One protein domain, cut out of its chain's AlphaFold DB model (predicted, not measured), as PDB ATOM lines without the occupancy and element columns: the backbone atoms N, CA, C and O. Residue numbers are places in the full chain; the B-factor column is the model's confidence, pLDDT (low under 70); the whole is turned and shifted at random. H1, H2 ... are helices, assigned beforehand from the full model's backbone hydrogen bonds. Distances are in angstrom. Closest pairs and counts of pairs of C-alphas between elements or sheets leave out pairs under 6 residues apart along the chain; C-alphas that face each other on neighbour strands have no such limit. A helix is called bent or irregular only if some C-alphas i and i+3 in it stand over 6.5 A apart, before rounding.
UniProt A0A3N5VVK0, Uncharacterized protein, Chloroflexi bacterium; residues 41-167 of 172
ATOM      1  N   LEU A  41     -23.042  -8.980  90.940       86.81
ATOM      2  CA  LEU A  41     -23.292  -8.789  92.358       86.81
ATOM      3  C   LEU A  41     -23.615 -10.114  93.039       86.81
ATOM      4  O   LEU A  41     -24.280 -11.023  92.504       86.81
ATOM      5  N   ARG A  42     -23.169 -10.217  94.291       83.69
ATOM      6  CA  ARG A  42     -23.545 -11.326  95.160       83.69
ATOM      7  C   ARG A  42     -25.072 -11.334  95.301       83.69
ATOM      8  O   ARG A  42     -25.687 -10.305  95.559       83.69
ATOM      9  N   PHE A  43     -25.689 -12.501  95.121       81.94
ATOM     10  CA  PHE A  43     -27.147 -12.694  95.223       81.94
ATOM     11  C   PHE A  43     -28.007 -11.963  94.173       81.94
ATOM     12  O   PHE A  43     -29.228 -11.894  94.328       81.94
ATOM     13  N   ARG A  44     -27.418 -11.442  93.088       86.94
ATOM     14  CA  ARG A  44     -28.167 -10.875  91.952       86.94
ATOM     15  C   ARG A  44     -28.086 -11.772  90.729       86.94
ATOM     16  O   ARG A  44     -27.040 -12.350  90.453       86.94
ATOM     17  N   TRP A  45     -29.215 -11.932  90.051       88.94
ATOM     18  CA  TRP A  45     -29.307 -12.716  88.819       88.94
ATOM     19  C   TRP A  45     -29.003 -11.868  87.589       88.94
ATOM     20  O   TRP A  45     -28.628 -12.409  86.564       88.94
ATOM     21  N   TYR A  46     -29.134 -10.551  87.691       91.12
ATOM     22  CA  TYR A  46     -28.831  -9.647  86.593       91.12
ATOM     23  C   TYR A  46     -27.361  -9.252  86.613       91.12
ATOM     24  O   TYR A  46     -26.757  -9.155  87.690       91.12
ATOM     25  N   LEU A  47     -26.807  -9.047  85.419       91.44
ATOM     26  CA  LEU A  47     -25.493  -8.447  85.254       91.44
ATOM     27  C   LEU A  47     -25.455  -7.060  85.873       91.44
ATOM     28  O   LEU A  47     -26.461  -6.354  85.962       91.44
ATOM     29  N   LEU A  48     -24.251  -6.669  86.266       90.50
ATOM     30  CA  LEU A  48     -24.024  -5.377  86.872       90.50
ATOM     31  C   LEU A  48     -24.379  -4.218  85.953       90.50
ATOM     32  O   LEU A  48     -25.015  -3.278  86.406       90.50
ATOM     33  N   ALA A  49     -24.064  -4.350  84.665       88.88
ATOM     34  CA  ALA A  49     -24.435  -3.382  83.640       88.88
ATOM     35  C   ALA A  49     -25.951  -3.116  83.608       88.88
ATOM     36  O   ALA A  49     -26.366  -1.964  83.563       88.88
ATOM     37  N   VAL A  50     -26.783  -4.158  83.741       90.75
ATOM     38  CA  VAL A  50     -28.251  -4.011  83.774       90.75
ATOM     39  C   VAL A  50     -28.699  -3.241  85.016       90.75
ATOM     40  O   VAL A  50     -29.550  -2.359  84.933       90.75
ATOM     41  N   VAL A  51     -28.130  -3.560  86.181       90.94
ATOM     42  CA  VAL A  51     -28.453  -2.852  87.429       90.94
ATOM     43  C   VAL A  51     -28.005  -1.389  87.345       90.94
ATOM     44  O   VAL A  51     -28.783  -0.505  87.697       90.94
ATOM     45  N   SER A  52     -26.789  -1.133  86.852       90.31
ATOM     46  CA  SER A  52     -26.263   0.217  86.628       90.31
ATOM     47  C   SER A  52     -27.152   1.020  85.690       90.31
ATOM     48  O   SER A  52     -27.524   2.131  86.046       90.31
ATOM     49  N   GLY A  53     -27.533   0.456  84.540       90.44
ATOM     50  CA  GLY A  53     -28.357   1.141  83.544       90.44
ATOM     51  C   GLY A  53     -29.680   1.623  84.130       90.44
ATOM     52  O   GLY A  53     -30.004   2.802  84.031       90.44
ATOM     53  N   VAL A  54     -30.388   0.751  84.858       90.50
ATOM     54  CA  VAL A  54     -31.644   1.106  85.546       90.50
ATOM     55  C   VAL A  54     -31.439   2.229  86.566       90.50
ATOM     56  O   VAL A  54     -32.249   3.152  86.647       90.50
ATOM     57  N   VAL A  55     -30.376   2.152  87.372       90.12
ATOM     58  CA  VAL A  55     -30.087   3.156  88.408       90.12
ATOM     59  C   VAL A  55     -29.748   4.505  87.786       90.12
ATOM     60  O   VAL A  55     -30.295   5.516  88.216       90.12
ATOM     61  N   VAL A  56     -28.873   4.519  86.780       90.12
ATOM     62  CA  VAL A  56     -28.409   5.737  86.108       90.12
ATOM     63  C   VAL A  56     -29.551   6.402  85.353       90.12
ATOM     64  O   VAL A  56     -29.815   7.579  85.581       90.12
ATOM     65  N   ALA A  57     -30.290   5.654  84.533       90.94
ATOM     66  CA  ALA A  57     -31.413   6.206  83.780       90.94
ATOM     67  C   ALA A  57     -32.482   6.797  84.710       90.94
ATOM     68  O   ALA A  57     -33.001   7.889  84.482       90.94
ATOM     69  N   ARG A  58     -32.753   6.145  85.844       91.38
ATOM     70  CA  ARG A  58     -33.712   6.682  86.808       91.38
ATOM     71  C   ARG A  58     -33.195   7.892  87.587       91.38
ATOM     72  O   ARG A  58     -33.962   8.816  87.840       91.38
ATOM     73  N   ALA A  59     -31.937   7.870  88.019       88.75
ATOM     74  CA  ALA A  59     -31.381   8.916  88.869       88.75
ATOM     75  C   ALA A  59     -30.975  10.167  88.089       88.75
ATOM     76  O   ALA A  59     -31.173  11.260  88.605       88.75
ATOM     77  N   GLU A  60     -30.424  10.016  86.887       88.81
ATOM     78  CA  GLU A  60     -29.834  11.121  86.117       88.81
ATOM     79  C   GLU A  60     -30.716  11.561  84.947       88.81
ATOM     80  O   GLU A  60     -30.729  12.741  84.617       88.81
ATOM     81  N   GLN A  61     -31.486  10.649  84.345       89.94
ATOM     82  CA  GLN A  61     -32.336  10.958  83.183       89.94
ATOM     83  C   GLN A  61     -33.816  11.118  83.565       89.94
ATOM     84  O   GLN A  61     -34.639  11.482  82.732       89.94
ATOM     85  N   GLY A  62     -34.176  10.838  84.823       90.06
ATOM     86  CA  GLY A  62     -35.556  10.929  85.303       90.06
ATOM     87  C   GLY A  62     -36.502   9.888  84.697       90.06
ATOM     88  O   GLY A  62     -37.716  10.071  84.762       90.06
ATOM     89  N   ALA A  63     -35.969   8.796  84.134       92.06
ATOM     90  CA  ALA A  63     -36.759   7.786  83.435       92.06
ATOM     91  C   ALA A  63     -37.854   7.175  84.328       92.06
ATOM     92  O   ALA A  63     -37.623   6.781  85.488       92.06
ATOM     93  N   SER A  64     -39.067   7.059  83.781       93.50
ATOM     94  CA  SER A  64     -40.167   6.398  84.477       93.50
ATOM     95  C   SER A  64     -39.969   4.877  84.488       93.50
ATOM     96  O   SER A  64     -39.166   4.312  83.749       93.50
ATOM     97  N   TRP A  65     -40.704   4.166  85.349       93.00
ATOM     98  CA  TRP A  65     -40.623   2.701  85.371       93.00
ATOM     99  C   TRP A  65     -41.132   2.059  84.082       93.00
ATOM    100  O   TRP A  65     -40.644   0.994  83.711       93.00
ATOM    101  N   SER A  66     -42.118   2.688  83.439       89.62
ATOM    102  CA  SER A  66     -42.657   2.247  82.156       89.62
ATOM    103  C   SER A  66     -41.635   2.411  81.042       89.62
ATOM    104  O   SER A  66     -41.464   1.470  80.276       89.62
ATOM    105  N   ASP A  67     -40.909   3.532  81.004       90.25
ATOM    106  CA  ASP A  67     -39.888   3.779  79.973       90.25
ATOM    107  C   ASP A  67     -38.769   2.739  80.086       90.25
ATOM    108  O   ASP A  67     -38.478   2.024  79.133       90.25
ATOM    109  N   LEU A  68     -38.258   2.533  81.305       90.00
ATOM    110  CA  LEU A  68     -37.227   1.527  81.582       90.00
ATOM    111  C   LEU A  68     -37.666   0.104  81.226       90.00
ATOM    112  O   LEU A  68     -36.847  -0.722  80.832       90.00
ATOM    113  N   GLN A  69     -38.950  -0.215  81.404       88.50
ATOM    114  CA  GLN A  69     -39.479  -1.523  81.029       88.50
ATOM    115  C   GLN A  69     -39.646  -1.661  79.512       88.50
ATOM    116  O   GLN A  69     -39.438  -2.756  78.993       88.50
ATOM    117  N   ALA A  70     -40.044  -0.591  78.821       84.06
ATOM    118  CA  ALA A  70     -40.243  -0.583  77.375       84.06
ATOM    119  C   ALA A  70     -38.916  -0.665  76.608       84.06
ATOM    120  O   ALA A  70     -38.834  -1.371  75.607       84.06
ATOM    121  N   GLU A  71     -37.876   0.010  77.099       78.81
ATOM    122  CA  GLU A  71     -36.549   0.035  76.472       78.81
ATOM    123  C   GLU A  71     -35.784  -1.279  76.635       78.81
ATOM    124  O   GLU A  71     -34.960  -1.644  75.797       78.81
ATOM    125  N   ALA A  72     -36.041  -2.017  77.711       70.25
ATOM    126  CA  ALA A  72     -35.258  -3.195  78.017       70.25
ATOM    127  C   ALA A  72     -35.914  -4.469  77.453       70.25
ATOM    128  O   ALA A  72     -36.825  -5.069  78.032       70.25
ATOM    129  N   ALA A  73     -35.393  -4.933  76.317       62.78
ATOM    130  CA  ALA A  73     -35.728  -6.229  75.737       62.78
ATOM    131  C   ALA A  73     -35.382  -7.358  76.729       62.78
ATOM    132  O   ALA A  73     -34.226  -7.722  76.930       62.78
ATOM    133  N   GLY A  74     -36.394  -7.883  77.427       65.06
ATOM    134  CA  GLY A  74     -36.196  -8.884  78.481       65.06
ATOM    135  C   GLY A  74     -35.637  -8.331  79.804       65.06
ATOM    136  O   GLY A  74     -35.046  -9.081  80.591       65.06
ATOM    137  N   ALA A  75     -35.867  -7.039  80.066       71.62
ATOM    138  CA  ALA A  75     -35.545  -6.316  81.297       71.62
ATOM    139  C   ALA A  75     -35.825  -7.073  82.607       71.62
ATOM    140  O   ALA A  75     -36.662  -7.983  82.679       71.62
ATOM    141  N   PRO A  76     -35.256  -6.603  83.729       86.62
ATOM    142  CA  PRO A  76     -35.871  -6.829  85.026       86.62
ATOM    143  C   PRO A  76     -37.301  -6.284  85.041       86.62
ATOM    144  O   PRO A  76     -37.545  -5.137  84.686       86.62
ATOM    145  N   VAL A  77     -38.253  -7.088  85.517       88.94
ATOM    146  CA  VAL A  77     -39.621  -6.604  85.755       88.94
ATOM    147  C   VAL A  77     -39.607  -5.402  86.703       88.94
ATOM    148  O   VAL A  77     -38.769  -5.334  87.608       88.94
ATOM    149  N   VAL A  78     -40.572  -4.488  86.559       92.06
ATOM    150  CA  VAL A  78     -40.646  -3.230  87.331       92.06
ATOM    151  C   VAL A  78     -40.473  -3.438  88.832       92.06
ATOM    152  O   VAL A  78     -39.695  -2.735  89.471       92.06
ATOM    153  N   ARG A  79     -41.106  -4.469  89.400       93.12
ATOM    154  CA  ARG A  79     -40.967  -4.799  90.826       93.12
ATOM    155  C   ARG A  79     -39.513  -5.067  91.240       93.12
ATOM    156  O   ARG A  79     -39.111  -4.723  92.348       93.12
ATOM    157  N   THR A  80     -38.722  -5.697  90.377       92.12
ATOM    158  CA  THR A  80     -37.297  -5.955  90.627       92.12
ATOM    159  C   THR A  80     -36.499  -4.656  90.595       92.12
ATOM    160  O   THR A  80     -35.720  -4.414  91.515       92.12
ATOM    161  N   MET A  81     -36.751  -3.796  89.604       92.94
ATOM    162  CA  MET A  81     -36.108  -2.482  89.490       92.94
ATOM    163  C   MET A  81     -36.420  -1.590  90.701       92.94
ATOM    164  O   MET A  81     -35.518  -1.019  91.312       92.94
ATOM    165  N   GLN A  82     -37.682  -1.561  91.131       94.44
ATOM    166  CA  GLN A  82     -38.113  -0.849  92.335       94.44
ATOM    167  C   GLN A  82     -37.393  -1.346  93.589       94.44
ATOM    168  O   GLN A  82     -36.955  -0.543  94.404       94.44
ATOM    169  N   ARG A  83     -37.223  -2.666  93.751       93.75
ATOM    170  CA  ARG A  83     -36.482  -3.218  94.896       93.75
ATOM    171  C   ARG A  83     -35.025  -2.777  94.910       93.75
ATOM    172  O   ARG A  83     -34.503  -2.510  95.987       93.75
ATOM    173  N   TRP A  84     -34.378  -2.712  93.749       93.19
ATOM    174  CA  TRP A  84     -33.008  -2.209  93.652       93.19
ATOM    175  C   TRP A  84     -32.923  -0.745  94.037       93.19
ATOM    176  O   TRP A  84     -32.079  -0.376  94.842       93.19
ATOM    177  N   TRP A  85     -33.845   0.061  93.521       93.25
ATOM    178  CA  TRP A  85     -33.926   1.479  93.834       93.25
ATOM    179  C   TRP A  85     -34.145   1.745  95.323       93.25
ATOM    180  O   TRP A  85     -33.459   2.577  95.906       93.25
ATOM    181  N   GLN A  86     -35.047   0.997  95.962       93.69
ATOM    182  CA  GLN A  86     -35.292   1.113  97.401       93.69
ATOM    183  C   GLN A  86     -34.081   0.671  98.230       93.69
ATOM    184  O   GLN A  86     -33.709   1.352  99.183       93.69
ATOM    185  N   ALA A  87     -33.432  -0.440  97.863       92.75
ATOM    186  CA  ALA A  87     -32.222  -0.899  98.542       92.75
ATOM    187  C   ALA A  87     -31.084   0.127  98.431       92.75
ATOM    188  O   ALA A  87     -30.445   0.444  99.432       92.75
ATOM    189  N   LEU A  88     -30.901   0.684  97.234       92.88
ATOM    190  CA  LEU A  88     -29.918   1.718  96.959       92.88
ATOM    191  C   LEU A  88     -30.204   2.993  97.754       92.88
ATOM    192  O   LEU A  88     -29.319   3.483  98.449       92.88
ATOM    193  N   GLY A  89     -31.445   3.486  97.727       93.31
ATOM    194  CA  GLY A  89     -31.867   4.651  98.506       93.31
ATOM    195  C   GLY A  89     -31.648   4.462 100.010       93.31
ATOM    196  O   GLY A  89     -31.129   5.357 100.671       93.31
ATOM    197  N   GLY A  90     -31.938   3.268 100.539       94.19
ATOM    198  CA  GLY A  90     -31.707   2.934 101.949       94.19
ATOM    199  C   GLY A  90     -30.231   2.870 102.360       94.19
ATOM    200  O   GLY A  90     -29.924   2.960 103.546       94.19
ATOM    201  N   GLN A  91     -29.310   2.721 101.406       94.69
ATOM    202  CA  GLN A  91     -27.864   2.656 101.653       94.69
ATOM    203  C   GLN A  91     -27.122   3.929 101.223       94.69
ATOM    204  O   GLN A  91     -25.988   4.142 101.658       94.69
ATOM    205  N   ALA A  92     -27.747   4.784 100.407       94.50
ATOM    206  CA  ALA A  92     -27.087   5.887  99.717       94.50
ATOM    207  C   ALA A  92     -26.337   6.824 100.669       94.50
ATOM    208  O   ALA A  92     -25.173   7.119 100.430       94.50
ATOM    209  N   GLY A  93     -26.959   7.226 101.783       95.38
ATOM    210  CA  GLY A  93     -26.329   8.131 102.752       95.38
ATOM    211  C   GLY A  93     -25.080   7.539 103.406       95.38
ATOM    212  O   GLY A  93     -24.044   8.196 103.471       95.38
ATOM    213  N   ARG A  94     -25.141   6.268 103.825       96.38
ATOM    214  CA  ARG A  94     -23.986   5.582 104.425       96.38
ATOM    215  C   ARG A  94     -22.834   5.458 103.432       96.38
ATOM    216  O   ARG A  94     -21.679   5.652 103.796       96.38
ATOM    217  N   TRP A  95     -23.152   5.103 102.192       97.12
ATOM    218  CA  TRP A  95     -22.153   4.953 101.142       97.12
ATOM    219  C   TRP A  95     -21.558   6.293 100.724       97.12
ATOM    220  O   TRP A  95     -20.342   6.382 100.599       97.12
ATOM    221  N   LEU A  96     -22.376   7.338 100.599       96.56
ATOM    222  CA  LEU A  96     -21.915   8.690 100.296       96.56
ATOM    223  C   LEU A  96     -20.932   9.185 101.359       96.56
ATOM    224  O   LEU A  96     -19.843   9.627 101.006       96.56
ATOM    225  N   ALA A  97     -21.268   9.025 102.641       96.00
ATOM    226  CA  ALA A  97     -20.382   9.409 103.736       96.00
ATOM    227  C   ALA A  97     -19.028   8.680 103.664       96.00
ATOM    228  O   ALA A  97     -17.978   9.301 103.802       96.00
ATOM    229  N   ALA A  98     -19.033   7.372 103.389       97.25
ATOM    230  CA  ALA A  98     -17.795   6.605 103.243       97.25
ATOM    231  C   ALA A  98     -16.953   7.070 102.042       97.25
ATOM    232  O   ALA A  98     -15.732   7.172 102.154       97.25
ATOM    233  N   VAL A  99     -17.591   7.375 100.907       97.00
ATOM    234  CA  VAL A  99     -16.901   7.904  99.720       97.00
ATOM    235  C   VAL A  99     -16.293   9.273 100.018       97.00
ATOM    236  O   VAL A  99     -15.133   9.497  99.695       97.00
ATOM    237  N   GLN A 100     -17.030  10.165 100.680       95.88
ATOM    238  CA  GLN A 100     -16.530  11.490 101.059       95.88
ATOM    239  C   GLN A 100     -15.341  11.401 102.018       95.88
ATOM    240  O   GLN A 100     -14.363  12.117 101.829       95.88
ATOM    241  N   VAL A 101     -15.375  10.492 102.997       96.44
ATOM    242  CA  VAL A 101     -14.227  10.241 103.885       96.44
ATOM    243  C   VAL A 101     -13.015   9.753 103.091       96.44
ATOM    244  O   VAL A 101     -11.907  10.238 103.310       96.44
ATOM    245  N   ALA A 102     -13.208   8.825 102.152       96.00
ATOM    246  CA  ALA A 102     -12.115   8.326 101.323       96.00
ATOM    247  C   ALA A 102     -11.532   9.419 100.417       96.00
ATOM    248  O   ALA A 102     -10.312   9.554 100.346       96.00
ATOM    249  N   LEU A 103     -12.380  10.234  99.783       95.88
ATOM    250  CA  LEU A 103     -11.942  11.394  99.007       95.88
ATOM    251  C   LEU A 103     -11.178  12.384  99.889       95.88
ATOM    252  O   LEU A 103     -10.074  12.767  99.536       95.88
ATOM    253  N   ALA A 104     -11.676  12.717 101.080       94.81
ATOM    254  CA  ALA A 104     -10.988  13.642 101.982       94.81
ATOM    255  C   ALA A 104      -9.590  13.149 102.393       94.81
ATOM    256  O   ALA A 104      -8.679  13.952 102.579       94.81
ATOM    257  N   GLN A 105      -9.407  11.832 102.512       95.00
ATOM    258  CA  GLN A 105      -8.119  11.226 102.857       95.00
ATOM    259  C   GLN A 105      -7.154  11.117 101.672       95.00
ATOM    260  O   GLN A 105      -5.943  11.128 101.877       95.00
ATOM    261  N   GLN A 106      -7.669  10.941 100.455       92.56
ATOM    262  CA  GLN A 106      -6.863  10.526  99.302       92.56
ATOM    263  C   GLN A 106      -6.752  11.576  98.191       92.56
ATOM    264  O   GLN A 106      -5.809  11.526  97.396       92.56
ATOM    265  N   ASP A 107      -7.721  12.484  98.135       91.12
ATOM    266  CA  ASP A 107      -7.886  13.558  97.161       91.12
ATOM    267  C   ASP A 107      -8.597  14.750  97.826       91.12
ATOM    268  O   ASP A 107      -9.694  15.157  97.446       91.12
ATOM    269  N   SER A 108      -7.992  15.288  98.889       87.44
ATOM    270  CA  SER A 108      -8.557  16.422  99.630       87.44
ATOM    271  C   SER A 108      -8.877  17.660  98.772       87.44
ATOM    272  O   SER A 108      -9.801  18.377  99.147       87.44
ATOM    273  N   PRO A 109      -8.183  17.940  97.643       88.31
ATOM    274  CA  PRO A 109      -8.555  19.026  96.735       88.31
ATOM    275  C   PRO A 109      -9.722  18.691  95.795       88.31
ATOM    276  O   PRO A 109     -10.025  19.502  94.920       88.31
ATOM    277  N   SER A 110     -10.346  17.513  95.918       88.88
ATOM    278  CA  SER A 110     -11.467  17.112  95.067       88.88
ATOM    279  C   SER A 110     -12.569  18.183  95.085       88.88
ATOM    280  O   SER A 110     -13.059  18.523  96.168       88.88
ATOM    281  N   PRO A 111     -13.034  18.667  93.914       88.75
ATOM    282  CA  PRO A 111     -14.140  19.626  93.828       88.75
ATOM    283  C   PRO A 111     -15.428  19.126  94.491       88.75
ATOM    284  O   PRO A 111     -16.275  19.917  94.899       88.75
ATOM    285  N   TRP A 112     -15.572  17.805  94.641       92.38
ATOM    286  CA  TRP A 112     -16.691  17.194  95.348       92.38
ATOM    287  C   TRP A 112     -16.772  17.585  96.829       92.38
ATOM    288  O   TRP A 112     -17.851  17.568  97.418       92.38
ATOM    289  N   LEU A 113     -15.634  17.890  97.456       91.06
ATOM    290  CA  LEU A 113     -15.553  18.227  98.878       91.06
ATOM    291  C   LEU A 113     -15.735  19.724  99.148       91.06
ATOM    292  O   LEU A 113     -15.785  20.125 100.311       91.06
ATOM    293  N   ASP A 114     -15.847  20.543  98.101       88.81
ATOM    294  CA  ASP A 114     -16.142  21.963  98.240       88.81
ATOM    295  C   ASP A 114     -17.568  22.152  98.788       88.81
ATOM    296  O   ASP A 114     -18.548  21.651  98.231       88.81
ATOM    297  N   ALA A 115     -17.684  22.907  99.883       81.69
ATOM    298  CA  ALA A 115     -18.951  23.219 100.540       81.69
ATOM    299  C   ALA A 115     -19.936  23.973  99.627       81.69
ATOM    300  O   ALA A 115     -21.144  23.923  99.861       81.69
ATOM    301  N   HIS A 116     -19.434  24.648  98.590       83.88
ATOM    302  CA  HIS A 116     -20.237  25.328  97.572       83.88
ATOM    303  C   HIS A 116     -20.217  24.614  96.211       83.88
ATOM    304  O   HIS A 116     -20.817  25.096  95.247       83.88
ATOM    305  N   GLY A 117     -19.538  23.469  96.133       83.31
ATOM    306  CA  GLY A 117     -19.324  22.718  94.904       83.31
ATOM    307  C   GLY A 117     -20.476  21.789  94.529       83.31
ATOM    308  O   GLY A 117     -21.627  21.943  94.944       83.31
ATOM    309  N   GLU A 118     -20.144  20.783  93.723       85.12
ATOM    310  CA  GLU A 118     -21.098  19.845  93.118       85.12
ATOM    311  C   GLU A 118     -21.951  19.096  94.152       85.12
ATOM    312  O   GLU A 118     -23.145  18.876  93.936       85.12
ATOM    313  N   ALA A 119     -21.374  18.745  95.308       84.75
ATOM    314  CA  ALA A 119     -22.088  18.023  96.358       84.75
ATOM    315  C   ALA A 119     -23.266  18.825  96.938       84.75
ATOM    316  O   ALA A 119     -24.303  18.237  97.251       84.75
ATOM    317  N   ALA A 120     -23.136  20.152  97.050       81.12
ATOM    318  CA  ALA A 120     -24.185  21.026  97.578       81.12
ATOM    319  C   ALA A 120     -25.356  21.212  96.598       81.12
ATOM    320  O   ALA A 120     -26.464  21.547  97.009       81.12
ATOM    321  N   GLN A 121     -25.116  20.979  95.306       86.12
ATOM    322  CA  GLN A 121     -26.104  21.156  94.238       86.12
ATOM    323  C   GLN A 121     -26.876  19.867  93.930       86.12
ATOM    324  O   GLN A 121     -27.855  19.893  93.183       86.12
ATOM    325  N   ALA A 122     -26.461  18.731  94.498       88.62
ATOM    326  CA  ALA A 122     -27.106  17.452  94.254       88.62
ATOM    327  C   ALA A 122     -28.545  17.438  94.823       88.62
ATOM    328  O   ALA A 122     -28.734  17.567  96.033       88.62
ATOM    329  N   PRO A 123     -29.581  17.199  93.998       88.62
ATOM    330  CA  PRO A 123     -30.979  17.296  94.427       88.62
ATOM    331  C   PRO A 123     -31.443  16.104  95.280       88.62
ATOM    332  O   PRO A 123     -32.558  16.097  95.796       88.62
ATOM    333  N   SER A 124     -30.618  15.061  95.423       91.00
ATOM    334  CA  SER A 124     -30.884  13.940  96.327       91.00
ATOM    335  C   SER A 124     -29.593  13.262  96.777       91.00
ATOM    336  O   SER A 124     -28.593  13.273  96.059       91.00
ATOM    337  N   THR A 125     -29.636  12.564  97.916       92.44
ATOM    338  CA  THR A 125     -28.517  11.743  98.420       92.44
ATOM    339  C   THR A 125     -28.052  10.706  97.403       92.44
ATOM    340  O   THR A 125     -26.878  10.346  97.358       92.44
ATOM    341  N   LEU A 126     -28.973  10.204  96.582       91.62
ATOM    342  CA  LEU A 126     -28.642   9.224  95.566       91.62
ATOM    343  C   LEU A 126     -27.823   9.836  94.432       91.62
ATOM    344  O   LEU A 126     -26.783   9.292  94.076       91.62
ATOM    345  N   GLN A 127     -28.283  10.958  93.878       91.44
ATOM    346  CA  GLN A 127     -27.524  11.664  92.848       91.44
ATOM    347  C   GLN A 127     -26.188  12.164  93.403       91.44
ATOM    348  O   GLN A 127     -25.174  12.065  92.718       91.44
ATOM    349  N   ALA A 128     -26.156  12.574  94.676       94.25
ATOM    350  CA  ALA A 128     -24.914  12.883  95.365       94.25
ATOM    351  C   ALA A 128     -23.961  11.673  95.393       94.25
ATOM    352  O   ALA A 128     -22.796  11.793  95.034       94.25
ATOM    353  N   LEU A 129     -24.443  10.475  95.740       95.50
ATOM    354  CA  LEU A 129     -23.620   9.262  95.693       95.50
ATOM    355  C   LEU A 129     -23.103   8.959  94.276       95.50
ATOM    356  O   LEU A 129     -21.946   8.569  94.125       95.50
ATOM    357  N   LEU A 130     -23.933   9.134  93.243       92.94
ATOM    358  CA  LEU A 130     -23.512   8.918  91.855       92.94
ATOM    359  C   LEU A 130     -22.423   9.908  91.431       92.94
ATOM    360  O   LEU A 130     -21.414   9.471  90.877       92.94
ATOM    361  N   GLY A 131     -22.568  11.194  91.762       93.81
ATOM    362  CA  GLY A 131     -21.541  12.210  91.520       93.81
ATOM    363  C   GLY A 131     -20.239  11.894  92.259       93.81
ATOM    364  O   GLY A 131     -19.189  11.743  91.633       93.81
ATOM    365  N   ALA A 132     -20.323  11.641  93.570       95.44
ATOM    366  CA  ALA A 132     -19.183  11.252  94.401       95.44
ATOM    367  C   ALA A 132     -18.446  10.017  93.855       95.44
ATOM    368  O   ALA A 132     -17.219   9.945  93.900       95.44
ATOM    369  N   SER A 133     -19.186   9.039  93.317       95.75
ATOM    370  CA  SER A 133     -18.601   7.829  92.729       95.75
ATOM    371  C   SER A 133     -17.778   8.113  91.472       95.75
ATOM    372  O   SER A 133     -16.785   7.428  91.228       95.75
ATOM    373  N   GLY A 134     -18.149   9.146  90.709       95.62
ATOM    374  CA  GLY A 134     -17.374   9.642  89.577       95.62
ATOM    375  C   GLY A 134     -16.032  10.222  90.015       95.62
ATOM    376  O   GLY A 134     -14.998   9.830  89.476       95.62
ATOM    377  N   HIS A 135     -16.031  11.072  91.047       96.00
ATOM    378  CA  HIS A 135     -14.802  11.634  91.626       96.00
ATOM    379  C   HIS A 135     -13.899  10.550  92.213       96.00
ATOM    380  O   HIS A 135     -12.700  10.523  91.944       96.00
ATOM    381  N   LEU A 136     -14.477   9.585  92.933       96.75
ATOM    382  CA  LEU A 136     -13.717   8.458  93.469       96.75
ATOM    383  C   LEU A 136     -13.085   7.610  92.354       96.75
ATOM    384  O   LEU A 136     -11.928   7.208  92.474       96.75
ATOM    385  N   LEU A 137     -13.814   7.349  91.264       96.62
ATOM    386  CA  LEU A 137     -13.260   6.647  90.107       96.62
ATOM    387  C   LEU A 137     -12.155   7.469  89.429       96.62
ATOM    388  O   LEU A 137     -11.117   6.908  89.087       96.62
ATOM    389  N   ALA A 138     -12.338   8.779  89.253       95.19
ATOM    390  CA  ALA A 138     -11.328   9.656  88.660       95.19
ATOM    391  C   ALA A 138     -10.020   9.633  89.464       95.19
ATOM    392  O   ALA A 138      -8.948   9.399  88.898       95.19
ATOM    393  N   TRP A 139     -10.117   9.755  90.790       95.19
ATOM    394  CA  TRP A 139      -8.976   9.568  91.681       95.19
ATOM    395  C   TRP A 139      -8.350   8.178  91.511       95.19
ATOM    396  O   TRP A 139      -7.140   8.064  91.313       95.19
ATOM    397  N   ALA A 140      -9.149   7.110  91.519       95.62
ATOM    398  CA  ALA A 140      -8.644   5.745  91.400       95.62
ATOM    399  C   ALA A 140      -7.888   5.511  90.079       95.62
ATOM    400  O   ALA A 140      -6.843   4.856  90.062       95.62
ATOM    401  N   LYS A 141      -8.353   6.104  88.976       95.69
ATOM    402  CA  LYS A 141      -7.669   6.053  87.674       95.69
ATOM    403  C   LYS A 141      -6.285   6.701  87.705       95.69
ATOM    404  O   LYS A 141      -5.402   6.240  86.988       95.69
ATOM    405  N   SER A 142      -6.063   7.707  88.556       93.62
ATOM    406  CA  SER A 142      -4.729   8.297  88.753       93.62
ATOM    407  C   SER A 142      -3.745   7.355  89.465       93.62
ATOM    408  O   SER A 142      -2.534   7.547  89.383       93.62
ATOM    409  N   ARG A 143      -4.251   6.328  90.165       93.81
ATOM    410  CA  ARG A 143      -3.451   5.398  90.976       93.81
ATOM    411  C   ARG A 143      -3.249   4.039  90.321       93.81
ATOM    412  O   ARG A 143      -2.188   3.441  90.486       93.81
ATOM    413  N   TRP A 144      -4.242   3.545  89.584       94.75
ATOM    414  CA  TRP A 144      -4.224   2.195  89.026       94.75
ATOM    415  C   TRP A 144      -4.469   2.195  87.517       94.75
ATOM    416  O   TRP A 144      -5.594   2.363  87.054       94.75
ATOM    417  N   ALA A 145      -3.420   1.881  86.748       94.19
ATOM    418  CA  ALA A 145      -3.479   1.771  85.286       94.19
ATOM    419  C   ALA A 145      -4.525   0.751  84.789       94.19
ATOM    420  O   ALA A 145      -5.090   0.921  83.713       94.19
ATOM    421  N   ALA A 146      -4.840  -0.274  85.589       92.00
ATOM    422  CA  ALA A 146      -5.882  -1.256  85.277       92.00
ATOM    423  C   ALA A 146      -7.289  -0.639  85.134       92.00
ATOM    424  O   ALA A 146      -8.165  -1.251  84.530       92.00
ATOM    425  N   LEU A 147      -7.506   0.565  85.672       94.00
ATOM    426  CA  LEU A 147      -8.770   1.296  85.578       94.00
ATOM    427  C   LEU A 147      -8.795   2.291  84.409       94.00
ATOM    428  O   LEU A 147      -9.777   3.007  84.245       94.00
ATOM    429  N   ALA A 148      -7.750   2.361  83.577       92.12
ATOM    430  CA  ALA A 148      -7.668   3.345  82.494       92.12
ATOM    431  C   ALA A 148      -8.875   3.280  81.540       92.12
ATOM    432  O   ALA A 148      -9.398   4.324  81.143       92.12
ATOM    433  N   SER A 149      -9.357   2.066  81.245       93.00
ATOM    434  CA  SER A 149     -10.512   1.828  80.374       93.00
ATOM    435  C   SER A 149     -11.863   2.131  81.024       93.00
ATOM    436  O   SER A 149     -12.862   2.146  80.314       93.00
ATOM    437  N   TYR A 150     -11.921   2.331  82.346       92.75
ATOM    438  CA  TYR A 150     -13.188   2.570  83.035       92.75
ATOM    439  C   TYR A 150     -13.734   3.938  82.629       92.75
ATOM    440  O   TYR A 150     -13.052   4.964  82.765       92.75
ATOM    441  N   GLY A 151     -14.962   3.939  82.121       90.94
ATOM    442  CA  GLY A 151     -15.691   5.137  81.728       90.94
ATOM    443  C   GLY A 151     -16.628   5.641  82.822       90.94
ATOM    444  O   GLY A 151     -16.684   5.107  83.930       90.94
ATOM    445  N   TRP A 152     -17.416   6.663  82.481       88.06
ATOM    446  CA  TRP A 152     -18.476   7.171  83.356       88.06
ATOM    447  C   TRP A 152     -19.454   6.059  83.755       88.06
ATOM    448  O   TRP A 152     -19.821   5.950  84.921       88.06
ATOM    449  N   GLU A 153     -19.827   5.185  82.820       87.19
ATOM    450  CA  GLU A 153     -20.766   4.075  83.045       87.19
ATOM    451  C   GLU A 153     -20.243   3.014  84.031       87.19
ATOM    452  O   GLU A 153     -21.030   2.348  84.710       87.19
ATOM    453  N   ASP A 154     -18.922   2.909  84.202       90.38
ATOM    454  CA  ASP A 154     -18.295   1.971  85.134       90.38
ATOM    455  C   ASP A 154     -18.230   2.491  86.577       90.38
ATOM    456  O   ASP A 154     -17.855   1.738  87.478       90.38
ATOM    457  N   ARG A 155     -18.607   3.750  86.849       92.81
ATOM    458  CA  ARG A 155     -18.496   4.347  88.196       92.81
ATOM    459  C   ARG A 155     -19.223   3.543  89.269       92.81
ATOM    460  O   ARG A 155     -18.694   3.351  90.360       92.81
ATOM    461  N   LEU A 156     -20.388   2.985  88.940       92.31
ATOM    462  CA  LEU A 156     -21.133   2.124  89.854       92.31
ATOM    463  C   LEU A 156     -20.447   0.767  90.044       92.31
ATOM    464  O   LEU A 156     -20.315   0.312  91.180       92.31
ATOM    465  N   ARG A 157     -19.943   0.149  88.962       91.38
ATOM    466  CA  ARG A 157     -19.114  -1.072  89.032       91.38
ATOM    467  C   ARG A 157     -17.950  -0.881  89.982       91.38
ATOM    468  O   ARG A 157     -17.769  -1.680  90.900       91.38
ATOM    469  N   PHE A 158     -17.205   0.195  89.781       94.06
ATOM    470  CA  PHE A 158     -16.089   0.545  90.630       94.06
ATOM    471  C   PHE A 158     -16.530   0.794  92.077       94.06
ATOM    472  O   PHE A 158     -15.958   0.194  92.983       94.06
ATOM    473  N   LEU A 159     -17.587   1.581  92.300       95.12
ATOM    474  CA  LEU A 159     -18.132   1.850  93.630       95.12
ATOM    475  C   LEU A 159     -18.473   0.555  94.376       95.12
ATOM    476  O   LEU A 159     -18.103   0.408  95.538       95.12
ATOM    477  N   TRP A 160     -19.140  -0.405  93.727       91.50
ATOM    478  CA  TRP A 160     -19.484  -1.687  94.349       91.50
ATOM    479  C   TRP A 160     -18.255  -2.518  94.721       91.50
ATOM    480  O   TRP A 160     -18.235  -3.104  95.806       91.50
ATOM    481  N   LEU A 161     -17.246  -2.578  93.847       89.81
ATOM    482  CA  LEU A 161     -15.997  -3.296  94.117       89.81
ATOM    483  C   LEU A 161     -15.232  -2.636  95.264       89.81
ATOM    484  O   LEU A 161     -14.904  -3.300  96.244       89.81
ATOM    485  N   TRP A 162     -15.038  -1.320  95.180       94.06
ATOM    486  CA  TRP A 162     -14.402  -0.523  96.221       94.06
ATOM    487  C   TRP A 162     -15.112  -0.709  97.567       94.06
ATOM    488  O   TRP A 162     -14.475  -1.056  98.557       94.06
ATOM    489  N   GLY A 163     -16.440  -0.583  97.606       93.44
ATOM    490  CA  GLY A 163     -17.211  -0.741  98.837       93.44
ATOM    491  C   GLY A 163     -17.160  -2.161  99.407       93.44
ATOM    492  O   GLY A 163     -17.169  -2.328 100.627       93.44
ATOM    493  N   SER A 164     -17.061  -3.189  98.558       87.62
ATOM    494  CA  SER A 164     -16.839  -4.568  99.013       87.62
ATOM    495  C   SER A 164     -15.515  -4.701  99.768       87.62
ATOM    496  O   SER A 164     -15.496  -5.311 100.838       87.62
ATOM    497  N   GLU A 165     -14.440  -4.094  99.260       88.06
ATOM    498  CA  GLU A 165     -13.131  -4.068  99.931       88.06
ATOM    499  C   GLU A 165     -13.160  -3.252 101.233       88.06
ATOM    500  O   GLU A 165     -12.493  -3.609 102.200       88.06
ATOM    501  N   GLN A 166     -14.006  -2.219 101.313       90.19
ATOM    502  CA  GLN A 166     -14.236  -1.448 102.545       90.19
ATOM    503  C   GLN A 166     -15.174  -2.143 103.556       90.19
ATOM    504  O   GLN A 166     -15.508  -1.571 104.590       90.19
ATOM    505  N   GLY A 167     -15.670  -3.355 103.272       89.62
ATOM    506  CA  GLY A 167     -16.608  -4.053 104.160       89.62
ATOM    507  C   GLY A 167     -18.014  -3.436 104.207       89.62
ATOM    508  O   GLY A 167     -18.808  -3.757 105.094       89.62
TER     509      GLY A 167
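Overview. This is residues 41 to 167 of the 172 residues of an uncharacterized protein of Chloroflexi bacterium (UniProt A0A3N5VVK0). A long, bent helix, H3, runs along the longest axis; H5 packs along its second arm, H3b, and H6 crosses H5. H1 crosses the first arm, H3a, and also packs on H6, while short H2 sits at the start of H3a and short H4 packs on H5. The 127 printed residues hold six named helices, H1 to H6 in chain order, and no named strand: all helix. The whole is compact, with a radius of gyration of the C-alphas of 14.9 A and spans of 42 by 32 by 25 A.

Along the chain. Find C-alpha 78 at (-40.646, -3.230, 87.331), where H3, residues 78 to 106, begins. By its hydrogen bonds it was assigned as one helix, but it is bent: C-alphas 90 and 93 are 7.5 A apart, between H3a, residues 78 to 90, 18.2 A, and H3b, residues 93 to 106, 19.9 A. H5, residues 125 to 143, is 26.9 A long. H6, residues 152 to 165, 20.7 A, ends at C-alpha 165, (-13.131, -4.068, 99.931), and is irregular: C-alphas 153 and 156 are 7.1 A apart. Look earlier for H1, residues 48 to 60, 17.5 A, and H2, residues 65 to 71; H4 is residues 118 to 121.

Arrangement. H3b touches H5 at a shallow tilt of 29 degrees, the same way; their closest C-alphas, Leu 96 and Leu 129, are 4.9 A apart. H6 touches residues 130 to 137 of H5, about perpendicular at 85 degrees, closest at C-alphas Gly 134 and Arg 155, 5.6 A. Every O i to N i+4 pair is within hydrogen-bond range in H1, H2, H3a and H3b, against 14 of 15 in H5 and 8 of 10 in H6; H4 is too short for one.

Size, cuts and confidence. The printed part has no cut; the link from H3 to H4 is long, and residues 73 to 74 are under pLDDT 70.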